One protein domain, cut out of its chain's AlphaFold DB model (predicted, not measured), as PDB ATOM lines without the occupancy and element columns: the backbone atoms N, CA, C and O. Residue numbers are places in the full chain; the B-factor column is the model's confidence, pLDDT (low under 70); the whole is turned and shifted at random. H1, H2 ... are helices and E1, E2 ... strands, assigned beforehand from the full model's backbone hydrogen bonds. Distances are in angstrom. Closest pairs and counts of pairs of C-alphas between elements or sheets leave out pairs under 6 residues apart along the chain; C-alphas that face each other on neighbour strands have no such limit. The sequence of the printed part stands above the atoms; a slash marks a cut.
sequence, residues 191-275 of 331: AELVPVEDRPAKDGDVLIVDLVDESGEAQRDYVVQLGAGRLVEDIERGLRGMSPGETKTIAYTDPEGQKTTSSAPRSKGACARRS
ATOM      1  N   ALA A 191     -15.301  34.739  29.763       82.69
ATOM      2  CA  ALA A 191     -15.046  33.481  30.450       82.69
ATOM      3  C   ALA A 191     -15.752  32.294  29.769       82.69
ATOM      4  O   ALA A 191     -16.920  32.371  29.391       82.69
ATOM      5  N   GLU A 192     -15.045  31.168  29.662       81.69
ATOM      6  CA  GLU A 192     -15.610  29.913  29.169       81.69
ATOM      7  C   GLU A 192     -16.462  29.248  30.264       81.69
ATOM      8  O   GLU A 192     -16.046  29.134  31.425       81.69
ATOM      9  N   LEU A 193     -17.671  28.826  29.886       80.81
ATOM     10  CA  LEU A 193     -18.613  28.125  30.755       80.81
ATOM     11  C   LEU A 193     -18.413  26.616  30.600       80.81
ATOM     12  O   LEU A 193     -18.615  26.076  29.516       80.81
ATOM     13  N   VAL A 194     -18.029  25.940  31.685       81.56
ATOM     14  CA  VAL A 194     -17.822  24.485  31.711       81.56
ATOM     15  C   VAL A 194     -18.941  23.839  32.530       81.56
ATOM     16  O   VAL A 194     -19.144  24.267  33.669       81.56
ATOM     17  N   PRO A 195     -19.653  22.822  32.012       78.69
ATOM     18  CA  PRO A 195     -20.682  22.122  32.776       78.69
ATOM     19  C   PRO A 195     -20.063  21.412  33.986       78.69
ATOM     20  O   PRO A 195     -19.016  20.772  33.877       78.69
ATOM     21  N   VAL A 196     -20.697  21.549  35.147       77.69
ATOM     22  CA  VAL A 196     -20.308  20.894  36.396       77.69
ATOM     23  C   VAL A 196     -21.523  20.181  36.973       77.69
ATOM     24  O   VAL A 196     -22.534  20.808  37.276       77.69
ATOM     25  N   GLU A 197     -21.393  18.868  37.147       73.06
ATOM     26  CA  GLU A 197     -22.468  18.003  37.646       73.06
ATOM     27  C   GLU A 197     -22.254  17.575  39.110       73.06
ATOM     28  O   GLU A 197     -23.210  17.277  39.819       73.06
ATOM     29  N   ASP A 198     -21.013  17.643  39.602       70.88
ATOM     30  CA  ASP A 198     -20.604  17.053  40.885       70.88
ATOM     31  C   ASP A 198     -20.719  17.996  42.098       70.88
ATOM     32  O   ASP A 198     -20.276  17.657  43.200       70.88
ATOM     33  N   ARG A 199     -21.250  19.216  41.924       79.00
ATOM     34  CA  ARG A 199     -21.343  20.207  43.011       79.00
ATOM     35  C   ARG A 199     -22.640  21.021  42.965       79.00
ATOM     36  O   ARG A 199     -23.107  21.343  41.873       79.00
ATOM     37  N   PRO A 200     -23.170  21.438  44.130       79.62
ATOM     38  CA  PRO A 200     -24.304  22.354  44.183       79.62
ATOM     39  C   PRO A 200     -23.923  23.747  43.662       79.62
ATOM     40  O   PRO A 200     -22.764  24.165  43.772       79.62
ATOM     41  N   ALA A 201     -24.908  24.475  43.136       81.00
ATOM     42  CA  ALA A 201     -24.727  25.812  42.576       81.00
ATOM     43  C   ALA A 201     -24.226  26.829  43.620       81.00
ATOM     44  O   ALA A 201     -24.779  26.927  44.723       81.00
ATOM     45  N   LYS A 202     -23.191  27.605  43.264       81.38
ATOM     46  CA  LYS A 202     -22.583  28.648  44.111       81.38
ATOM     47  C   LYS A 202     -22.641  30.025  43.451       81.38
ATOM     48  O   LYS A 202     -22.804  30.140  42.239       81.38
ATOM     49  N   ASP A 203     -22.444  31.069  44.255       80.19
ATOM     50  CA  ASP A 203     -22.306  32.439  43.755       80.19
ATOM     51  C   ASP A 203     -21.171  32.519  42.719       80.19
ATOM     52  O   ASP A 203     -20.082  31.978  42.923       80.19
ATOM     53  N   GLY A 204     -21.447  33.158  41.581       77.50
ATOM     54  CA  GLY A 204     -20.538  33.235  40.435       77.50
ATOM     55  C   GLY A 204     -20.732  32.158  39.359       77.50
ATOM     56  O   GLY A 204     -20.186  32.320  38.261       77.50
ATOM     57  N   ASP A 205     -21.540  31.121  39.595       83.75
ATOM     58  CA  ASP A 205     -21.894  30.123  38.574       83.75
ATOM     59  C   ASP A 205     -22.990  30.638  37.624       83.75
ATOM     60  O   ASP A 205     -23.743  31.565  37.944       83.75
ATOM     61  N   VAL A 206     -23.046  30.058  36.420       83.44
ATOM     62  CA  VAL A 206     -24.107  30.315  35.437       83.44
ATOM     63  C   VAL A 206     -25.029  29.106  35.390       83.44
ATOM     64  O   VAL A 206     -24.588  27.993  35.105       83.44
ATOM     65  N   LEU A 207     -26.309  29.331  35.657       82.38
ATOM     66  CA  LEU A 207     -27.356  28.322  35.601       82.38
ATOM     67  C   LEU A 207     -28.234  28.553  34.376       82.38
ATOM     68  O   LEU A 207     -28.547  29.695  34.037       82.38
ATOM     69  N   ILE A 208     -28.651  27.462  33.742       83.88
ATOM     70  CA  ILE A 208     -29.705  27.477  32.728       83.88
ATOM     71  C   ILE A 208     -30.943  26.865  33.377       83.88
ATOM     72  O   ILE A 208     -30.947  25.676  33.717       83.88
ATOM     73  N   VAL A 209     -31.960  27.696  33.593       82.25
ATOM     74  CA  VAL A 209     -33.200  27.328  34.284       82.25
ATOM     75  C   VAL A 209     -34.399  27.543  33.371       82.25
ATOM     76  O   VAL A 209     -34.440  28.504  32.605       82.25
ATOM     77  N   ASP A 210     -35.380  26.652  33.458       80.75
ATOM     78  CA  ASP A 210     -36.708  26.918  32.921       80.75
ATOM     79  C   ASP A 210     -37.543  27.503  34.083       80.75
ATOM     80  O   ASP A 210     -37.567  26.940  35.178       80.75
ATOM     81  N   LEU A 211     -38.175  28.659  33.887       78.31
ATOM     82  CA  LEU A 211     -39.034  29.329  34.871       78.31
ATOM     83  C   LEU A 211     -40.494  29.132  34.463       78.31
ATOM     84  O   LEU A 211     -40.833  29.357  33.305       78.31
ATOM     85  N   VAL A 212     -41.352  28.711  35.388       77.81
ATOM     86  CA  VAL A 212     -42.797  28.560  35.168       77.81
ATOM     87  C   VAL A 212     -43.548  29.391  36.197       77.81
ATOM     88  O   VAL A 212     -43.272  29.310  37.400       77.81
ATOM     89  N   ASP A 213     -44.475  30.211  35.724       73.44
ATOM     90  CA  ASP A 213     -45.356  31.007  36.576       73.44
ATOM     91  C   ASP A 213     -46.614  30.223  37.009       73.44
ATOM     92  O   ASP A 213     -46.848  29.088  36.587       73.44
ATOM     93  N   GLU A 214     -47.433  30.815  37.884       67.75
ATOM     94  CA  GLU A 214     -48.702  30.210  38.331       67.75
ATOM     95  C   GLU A 214     -49.742  30.103  37.199       67.75
ATOM     96  O   GLU A 214     -50.629  29.251  37.257       67.75
ATOM     97  N   SER A 215     -49.615  30.932  36.157       67.00
ATOM     98  CA  SER A 215     -50.467  30.926  34.958       67.00
ATOM     99  C   SER A 215     -50.134  29.780  33.994       67.00
ATOM    100  O   SER A 215     -50.900  29.504  33.068       67.00
ATOM    101  N   GLY A 216     -49.020  29.079  34.228       65.12
ATOM    102  CA  GLY A 216     -48.524  27.988  33.397       65.12
ATOM    103  C   GLY A 216     -47.690  28.446  32.195       65.12
ATOM    104  O   GLY A 216     -47.337  27.613  31.355       65.12
ATOM    105  N   GLU A 217     -47.354  29.732  32.094       72.12
ATOM    106  CA  GLU A 217     -46.420  30.246  31.101       72.12
ATOM    107  C   GLU A 217     -44.985  29.879  31.502       72.12
ATOM    108  O   GLU A 217     -44.527  30.111  32.622       72.12
ATOM    109  N   ALA A 218     -44.269  29.243  30.572       75.38
ATOM    110  CA  ALA A 218     -42.927  28.724  30.799       75.38
ATOM    111  C   ALA A 218     -41.896  29.530  30.004       75.38
ATOM    112  O   ALA A 218     -41.837  29.427  28.774       75.38
ATOM    113  N   GLN A 219     -41.023  30.257  30.695       78.12
ATOM    114  CA  GLN A 219     -39.829  30.838  30.100       78.12
ATOM    115  C   GLN A 219     -38.689  29.819  30.145       78.12
ATOM    116  O   GLN A 219     -38.133  29.516  31.197       78.12
ATOM    117  N   ARG A 220     -38.354  29.261  28.980       79.50
ATOM    118  CA  ARG A 220     -37.337  28.209  28.842       79.50
ATOM    119  C   ARG A 220     -35.943  28.779  28.592       79.50
ATOM    120  O   ARG A 220     -35.809  29.856  28.015       79.50
ATOM    121  N   ASP A 221     -34.930  28.010  28.979       80.94
ATOM    122  CA  ASP A 221     -33.503  28.261  28.746       80.94
ATOM    123  C   ASP A 221     -33.031  29.641  29.243       80.94
ATOM    124  O   ASP A 221     -32.211  30.317  28.616       80.94
ATOM    125  N   TYR A 222     -33.550  30.069  30.396       83.00
ATOM    126  CA  TYR A 222     -33.182  31.337  31.004       83.00
ATOM    127  C   TYR A 222     -31.806  31.235  31.670       83.00
ATOM    128  O   TYR A 222     -31.567  30.391  32.535       83.00
ATOM    129  N   VAL A 223     -30.882  32.098  31.245       83.62
ATOM    130  CA  VAL A 223     -29.490  32.098  31.708       83.62
ATOM    131  C   VAL A 223     -29.343  33.056  32.886       83.62
ATOM    132  O   VAL A 223     -29.440  34.272  32.721       83.62
ATOM    133  N   VAL A 224     -29.055  32.514  34.068       83.19
ATOM    134  CA  VAL A 224     -28.906  33.277  35.315       83.19
ATOM    135  C   VAL A 224     -27.483  33.153  35.835       83.19
ATOM    136  O   VAL A 224     -26.951  32.055  35.964       83.19
ATOM    137  N   GLN A 225     -26.868  34.284  36.176       82.75
ATOM    138  CA  GLN A 225     -25.626  34.316  36.942       82.75
ATOM    139  C   GLN A 225     -25.948  34.576  38.412       82.75
ATOM    140  O   GLN A 225     -26.473  35.638  38.741       82.75
ATOM    141  N   LEU A 226     -25.584  33.641  39.289       82.31
ATOM    142  CA  LEU A 226     -25.796  33.798  40.728       82.31
ATOM    143  C   LEU A 226     -24.904  34.914  41.289       82.31
ATOM    144  O   LEU A 226     -23.691  34.906  41.058       82.31
ATOM    145  N   GLY A 227     -25.496  35.864  42.023       77.75
ATOM    146  CA  GLY A 227     -24.779  36.976  42.652       77.75
ATOM    147  C   GLY A 227     -24.539  38.184  41.742       77.75
ATOM    148  O   GLY A 227     -23.820  39.098  42.137       77.75
ATOM    149  N   ALA A 228     -25.122  38.209  40.536       75.38
ATOM    150  CA  ALA A 228     -25.090  39.389  39.665       75.38
ATOM    151  C   ALA A 228     -26.208  40.402  39.971       75.38
ATOM    152  O   ALA A 228     -26.202  41.477  39.369       75.38
ATOM    153  N   GLY A 229     -27.163  40.068  40.854       76.31
ATOM    154  CA  GLY A 229     -28.281  40.947  41.220       76.31
ATOM    155  C   GLY A 229     -29.179  41.296  40.032       76.31
ATOM    156  O   GLY A 229     -29.762  42.374  39.984       76.31
ATOM    157  N   ARG A 230     -29.219  40.416  39.023       75.69
ATOM    158  CA  ARG A 230     -30.016  40.607  37.799       75.69
ATOM    159  C   ARG A 230     -31.406  40.000  37.925       75.69
ATOM    160  O   ARG A 230     -32.274  40.327  37.124       75.69
ATOM    161  N   LEU A 231     -31.591  39.106  38.893       77.00
ATOM    162  CA  LEU A 231     -32.855  38.464  39.207       77.00
ATOM    163  C   LEU A 231     -33.300  38.888  40.613       77.00
ATOM    164  O   LEU A 231     -32.487  39.344  41.418       77.00
ATOM    165  N   VAL A 232     -34.594  38.746  40.910       83.19
ATOM    166  CA  VAL A 232     -35.131  39.025  42.249       83.19
ATOM    167  C   VAL A 232     -34.352  38.215  43.290       83.19
ATOM    168  O   VAL A 232     -34.171  37.004  43.136       83.19
ATOM    169  N   GLU A 233     -33.893  38.882  44.354       80.75
ATOM    170  CA  GLU A 233     -32.978  38.307  45.352       80.75
ATOM    171  C   GLU A 233     -33.499  37.006  45.977       80.75
ATOM    172  O   GLU A 233     -32.721  36.097  46.273       80.75
ATOM    173  N   ASP A 234     -34.815  36.895  46.157       80.75
ATOM    174  CA  ASP A 234     -35.462  35.705  46.710       80.75
ATOM    175  C   ASP A 234     -35.325  34.485  45.787       80.75
ATOM    176  O   ASP A 234     -35.090  33.370  46.264       80.75
ATOM    177  N   ILE A 235     -35.382  34.698  44.468       80.00
ATOM    178  CA  ILE A 235     -35.175  33.641  43.475       80.00
ATOM    179  C   ILE A 235     -33.694  33.251  43.437       80.00
ATOM    180  O   ILE A 235     -33.380  32.062  43.510       80.00
ATOM    181  N   GLU A 236     -32.767  34.220  43.416       80.56
ATOM    182  CA  GLU A 236     -31.326  33.918  43.466       80.56
ATOM    183  C   GLU A 236     -30.961  33.129  44.734       80.56
ATOM    184  O   GLU A 236     -30.224  32.144  44.664       80.56
ATOM    185  N   ARG A 237     -31.526  33.496  45.892       82.19
ATOM    186  CA  ARG A 237     -31.322  32.785  47.162       82.19
ATOM    187  C   ARG A 237     -31.882  31.365  47.127       82.19
ATOM    188  O   ARG A 237     -31.269  30.460  47.688       82.19
ATOM    189  N   GLY A 238     -33.027  31.164  46.478       80.44
ATOM    190  CA  GLY A 238     -33.649  29.851  46.336       80.44
ATOM    191  C   GLY A 238     -32.871  28.898  45.425       80.44
ATOM    192  O   GLY A 238     -32.880  27.695  45.702       80.44
ATOM    193  N   LEU A 239     -32.181  29.442  44.412       80.19
ATOM    194  CA  LEU A 239     -31.334  28.719  43.456       80.19
ATOM    195  C   LEU A 239     -29.943  28.356  44.010       80.19
ATOM    196  O   LEU A 239     -29.304  27.425  43.515       80.19
ATOM    197  N   ARG A 240     -29.461  29.052  45.049       82.75
ATOM    198  CA  ARG A 240     -28.212  28.694  45.742       82.75
ATOM    199  C   ARG A 240     -28.336  27.313  46.384       82.75
ATOM    200  O   ARG A 240     -29.296  27.028  47.095       82.75
ATOM    201  N   GLY A 241     -27.328  26.470  46.176       79.62
ATOM    202  CA  GLY A 241     -27.280  25.137  46.773       79.62
ATOM    203  C   GLY A 241     -28.046  24.049  46.010       79.62
ATOM    204  O   GLY A 241     -27.968  22.895  46.417       79.62
ATOM    205  N   MET A 242     -28.745  24.382  44.918       79.06
ATOM    206  CA  MET A 242     -29.456  23.390  44.106       79.06
ATOM    207  C   MET A 242     -28.490  22.548  43.272       79.06
ATOM    208  O   MET A 242     -27.482  23.054  42.763       79.06
ATOM    209  N   SER A 243     -28.821  21.267  43.118       77.12
ATOM    210  CA  SER A 243     -28.101  20.366  42.214       77.12
ATOM    211  C   SER A 243     -28.711  20.393  40.801       77.12
ATOM    212  O   SER A 243     -29.883  20.755  40.637       77.12
ATOM    213  N   PRO A 244     -27.951  20.022  39.753       75.25
ATOM    214  CA  PRO A 244     -28.490  19.886  38.401       75.25
ATOM    215  C   PRO A 244     -29.673  18.907  38.355       75.25
ATOM    216  O   PRO A 244     -29.596  17.803  38.887       75.25
ATOM    217  N   GLY A 245     -30.774  19.308  37.718       71.06
ATOM    218  CA  GLY A 245     -31.989  18.502  37.572       71.06
ATOM    219  C   GLY A 245     -32.997  18.603  38.724       71.06
ATOM    220  O   GLY A 245     -34.072  18.008  38.624       71.06
ATOM    221  N   GLU A 246     -32.696  19.359  39.781       73.00
ATOM    222  CA  GLU A 246     -33.606  19.595  40.907       73.00
ATOM    223  C   GLU A 246     -34.684  20.636  40.552       73.00
ATOM    224  O   GLU A 246     -34.409  21.631  39.878       73.00
ATOM    225  N   THR A 247     -35.920  20.406  41.006       73.38
ATOM    226  CA  THR A 247     -37.062  21.318  40.824       73.38
ATOM    227  C   THR A 247     -37.440  21.907  42.174       73.38
ATOM    228  O   THR A 247     -37.618  21.165  43.141       73.38
ATOM    229  N   LYS A 248     -37.606  23.230  42.239       75.31
ATOM    230  CA  LYS A 248     -37.972  23.932  43.471       75.31
ATOM    231  C   LYS A 248     -38.999  25.019  43.190       75.31
ATOM    232  O   LYS A 248     -38.894  25.755  42.210       75.31
ATOM    233  N   THR A 249     -39.980  25.115  44.077       74.94
ATOM    234  CA  THR A 249     -40.983  26.181  44.074       74.94
ATOM    235  C   THR A 249     -40.517  27.287  45.010       74.94
ATOM    236  O   THR A 249     -40.231  27.020  46.179       74.94
ATOM    237  N   ILE A 250     -40.393  28.511  44.495       76.44
ATOM    238  CA  ILE A 250     -39.893  29.670  45.236       76.44
ATOM    239  C   ILE A 250     -40.963  30.762  45.188       76.44
ATOM    240  O   ILE A 250     -41.361  31.218  44.117       76.44
ATOM    241  N   ALA A 251     -41.429  31.183  46.362       72.88
ATOM    242  CA  ALA A 251     -42.238  32.388  46.490       72.88
ATOM    243  C   ALA A 251     -41.310  33.606  46.457       72.88
ATOM    244  O   ALA A 251     -40.331  33.644  47.207       72.88
ATOM    245  N   TYR A 252     -41.609  34.581  45.601       75.19
ATOM    246  CA  TYR A 252     -40.849  35.822  45.502       75.19
ATOM    247  C   TYR A 252     -41.786  37.029  45.488       75.19
ATOM    248  O   TYR A 252     -42.997  36.905  45.291       75.19
ATOM    249  N   THR A 253     -41.226  38.198  45.785       73.00
ATOM    250  CA  THR A 253     -41.971  39.458  45.748       73.00
ATOM    251  C   THR A 253     -41.580  40.218  44.489       73.00
ATOM    252  O   THR A 253     -40.403  40.521  44.291       73.00
ATOM    253  N   ASP A 254     -42.564  40.520  43.650       66.25
ATOM    254  CA  ASP A 254     -42.391  41.353  42.466       66.25
ATOM    255  C   ASP A 254     -42.039  42.802  42.850       66.25
ATOM    256  O   ASP A 254     -42.403  43.262  43.937       66.25
ATOM    257  N   PRO A 255     -41.381  43.577  41.966       60.69
ATOM    258  CA  PRO A 255     -41.079  44.993  42.213       60.69
ATOM    259  C   PRO A 255     -42.333  45.864  42.425       60.69
ATOM    260  O   PRO A 255     -42.239  46.958  42.977       60.69
ATOM    261  N   GLU A 256     -43.514  45.368  42.043       57.28
ATOM    262  CA  GLU A 256     -44.824  45.979  42.303       57.28
ATOM    263  C   GLU A 256     -45.425  45.576  43.671       57.28
ATOM    264  O   GLU A 256     -46.551  45.947  43.997       57.28
ATOM    265  N   GLY A 257     -44.684  44.820  44.490       52.59
ATOM    266  CA  GLY A 257     -45.070  44.412  45.845       52.59
ATOM    267  C   GLY A 257     -46.039  43.227  45.915       52.59
ATOM    268  O   GLY A 257     -46.536  42.907  46.997       52.59
ATOM    269  N   GLN A 258     -46.316  42.569  44.788       49.16
ATOM    270  CA  GLN A 258     -47.180  41.391  44.727       49.16
ATOM    271  C   GLN A 258     -46.367  40.128  45.046       49.16
ATOM    272  O   GLN A 258     -45.236  39.975  44.594       49.16
ATOM    273  N   LYS A 259     -46.922  39.238  45.876       48.03
ATOM    274  CA  LYS A 259     -46.298  37.949  46.200       48.03
ATOM    275  C   LYS A 259     -46.780  36.921  45.190       48.03
ATOM    276  O   LYS A 259     -47.958  36.573  45.217       48.03
ATOM    277  N   THR A 260     -45.882  36.439  44.347       58.09
ATOM    278  CA  THR A 260     -46.175  35.430  43.329       58.09
ATOM    279  C   THR A 260     -45.291  34.203  43.557       58.09
ATOM    280  O   THR A 260     -44.166  34.292  44.065       58.09
ATOM    281  N   THR A 261     -45.815  33.015  43.257       54.03
ATOM    282  CA  THR A 261     -45.072  31.760  43.400       54.03
ATOM    283  C   THR A 261     -44.618  31.292  42.029       54.03
ATOM    284  O   THR A 261     -45.428  30.874  41.212       54.03
ATOM    285  N   SER A 262     -43.316  31.299  41.757       54.91
ATOM    286  CA  SER A 262     -42.800  30.652  40.547       54.91
ATOM    287  C   SER A 262     -42.235  29.282  40.896       54.91
ATOM    288  O   SER A 262     -41.537  29.093  41.897       54.91
ATOM    289  N   SER A 263     -42.550  28.295  40.062       46.62
ATOM    290  CA  SER A 263     -41.859  27.011  40.078       46.62
ATOM    291  C   SER A 263     -40.802  27.024  38.985       46.62
ATOM    292  O   SER A 263     -41.105  27.315  37.834       46.62
ATOM    293  N   ALA A 264     -39.551  26.723  39.319       44.62
ATOM    294  CA  ALA A 264     -38.515  26.548  38.309       44.62
ATOM    295  C   ALA A 264     -38.410  25.051  37.978       44.62
ATOM    296  O   ALA A 264     -37.842  24.305  38.787       44.62
ATOM    297  N   PRO A 265     -38.981  24.542  36.869       45.44
ATOM    298  CA  PRO A 265     -38.699  23.176  36.457       45.44
ATOM    299  C   PRO A 265     -37.256  23.041  35.958       45.44
ATOM    300  O   PRO A 265     -36.782  23.840  35.163       45.44
ATOM    301  N   ARG A 266     -36.589  21.972  36.411       42.25
ATOM    302  CA  ARG A 266     -35.315  21.430  35.902       42.25
ATOM    303  C   ARG A 266     -34.247  22.468  35.527       42.25
ATOM    304  O   ARG A 266     -34.184  22.948  34.396       42.25
ATOM    305  N   SER A 267     -33.266  22.649  36.408       45.50
ATOM    306  CA  SER A 267     -31.954  23.125  35.961       45.50
ATOM    307  C   SER A 267     -31.364  22.102  34.974       45.50
ATOM    308  O   SER A 267     -31.126  20.946  35.323       45.50
ATOM    309  N   LYS A 268     -31.164  22.493  33.708       42.41
ATOM    310  CA  LYS A 268     -30.596  21.602  32.670       42.41
ATOM    311  C   LYS A 268     -29.085  21.389  32.831       42.41
ATOM    312  O   LYS A 268     -28.509  20.544  32.156       42.41
ATOM    313  N   GLY A 269     -28.459  22.140  33.733       44.66
ATOM    314  CA  GLY A 269     -27.051  22.033  34.090       44.66
ATOM    315  C   GLY A 269     -26.590  23.274  34.847       44.66
ATOM    316  O   GLY A 269     -27.102  24.375  34.624       44.66
ATOM    317  N   ALA A 270     -25.622  23.095  35.743       42.25
ATOM    318  CA  ALA A 270     -24.857  24.194  36.311       42.25
ATOM    319  C   ALA A 270     -23.538  24.301  35.545       42.25
ATOM    320  O   ALA A 270     -22.835  23.307  35.389       42.25
ATOM    321  N   CYS A 271     -23.189  25.488  35.054       42.78
ATOM    322  CA  CYS A 271     -21.899  25.724  34.421       42.78
ATOM    323  C   CYS A 271     -21.028  26.579  35.338       42.78
ATOM    324  O   CYS A 271     -21.370  27.719  35.668       42.78
ATOM    325  N   ALA A 272     -19.869  26.051  35.722       41.22
ATOM    326  CA  ALA A 272     -18.857  26.839  36.400       41.22
ATOM    327  C   ALA A 272     -18.088  27.673  35.376       41.22
ATOM    328  O   ALA A 272     -17.634  27.167  34.343       41.22
ATOM    329  N   ARG A 273     -17.876  28.952  35.686       43.84
ATOM    330  CA  ARG A 273     -16.899  29.763  34.957       43.84
ATOM    331  C   ARG A 273     -15.503  29.258  35.287       43.84
ATOM    332  O   ARG A 273     -15.078  29.303  36.439       43.84
ATOM    333  N   ARG A 274     -14.765  28.819  34.269       35.28
ATOM    334  CA  ARG A 274     -13.328  28.577  34.395       35.28
ATOM    335  C   ARG A 274     -12.602  29.757  33.766       35.28
ATOM    336  O   ARG A 274     -12.303  29.751  32.576       35.28
ATOM    337  N   SER A 275     -12.281  30.768  34.567       28.09
ATOM    338  CA  SER A 275     -11.216  31.691  34.185       28.09
ATOM    339  C   SER A 275      -9.909  30.897  34.229       28.09
ATOM    340  O   SER A 275      -9.522  30.353  35.263       28.09
TER     341      SER A 275
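Overview. This is residues 191 to 275 of the 331 residues of the protein "Trigger_N domain-containing protein" of Actinobacteria bacterium (UniProt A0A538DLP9). A strongly twisted, curling sheet of four strands, E1 E6 E2 E3, makes one wall, and the hairpin of E4 and E5 continues it past E2, where the end of E5 comes beside E2. The short helix H1 packs on E4 and only grazes the large sheet, while E1 and E6 make one end of the long axis. The printed part has 85 residues, with the order E1 E2 E3 H1 E4 E5 E6 along the chain; both sheets are antiparallel and the class is mostly strand. It is compact, with a radius of gyration of the C-alphas of 12.6 A, yet elongated, spanning 38 by 22 by 18 A.

Along the chain. In the large sheet, E2 is residues 206 to 212, 18.8 A long, and E3 is residues 218 to 225, 19.2 A. E3 bends by 66 degrees at residue 221. E6 is residues 269 to 274, 15.2 A, and ends at C-alpha 274 (-13.328, 28.577, 34.395). E1 is residues 192 to 196, 12.5 A, and begins at C-alpha 192 (-15.610, 29.913, 29.169). In the second sheet, E4 is residues 248 to 253, 16.2 A, and E5 is residues 259 to 264, 15.9 A. H1 is residues 233 to 239, 9.9 A, from C-alpha 233 at (-32.978, 38.307, 45.352).

Arrangement. The strands of the large sheet turn by 68 degrees from edge to edge, and the way across it by 87 degrees. E2 and E3 form a hairpin, with N 209 and O 222 2.9 A apart. E6 is antiparallel to E2, with N 206 and O 271 3.0 A apart. E1, an edge strand, is antiparallel to E6, with N 196 and O 270 2.8 A apart. E2 and E5 have 8 pairs of C-alphas within 8 A, the closest those of Leu 211 and Ala 264, 4.5 A. E4 and E5 form a hairpin, with N 250 and O 262 2.9 A apart. H1 and E4 have 9 pairs of C-alphas within 8 A, the closest those of Asp 234 and Tyr 252, 5.5 A. H1 is only just on the large sheet, with 5 pairs of C-alphas within 10 A, and only grazes it with residues 236 to 239. Every O i to N i+4 pair in H1 is within hydrogen-bond range. E3 and E5 are near each other, while E1 and E4 are apart.

Size, cuts and confidence. The C-alphas farthest apart are those of Ser 215 and Ser 275, 39.3 A; those of Ala 191 and Ser 275, first and last printed, are 5.6 A apart. The printed part has no cut and no long link. The mean pLDDT of the printed part is 70.2, and residues 214 to 216 and 254 to 275 are under 70.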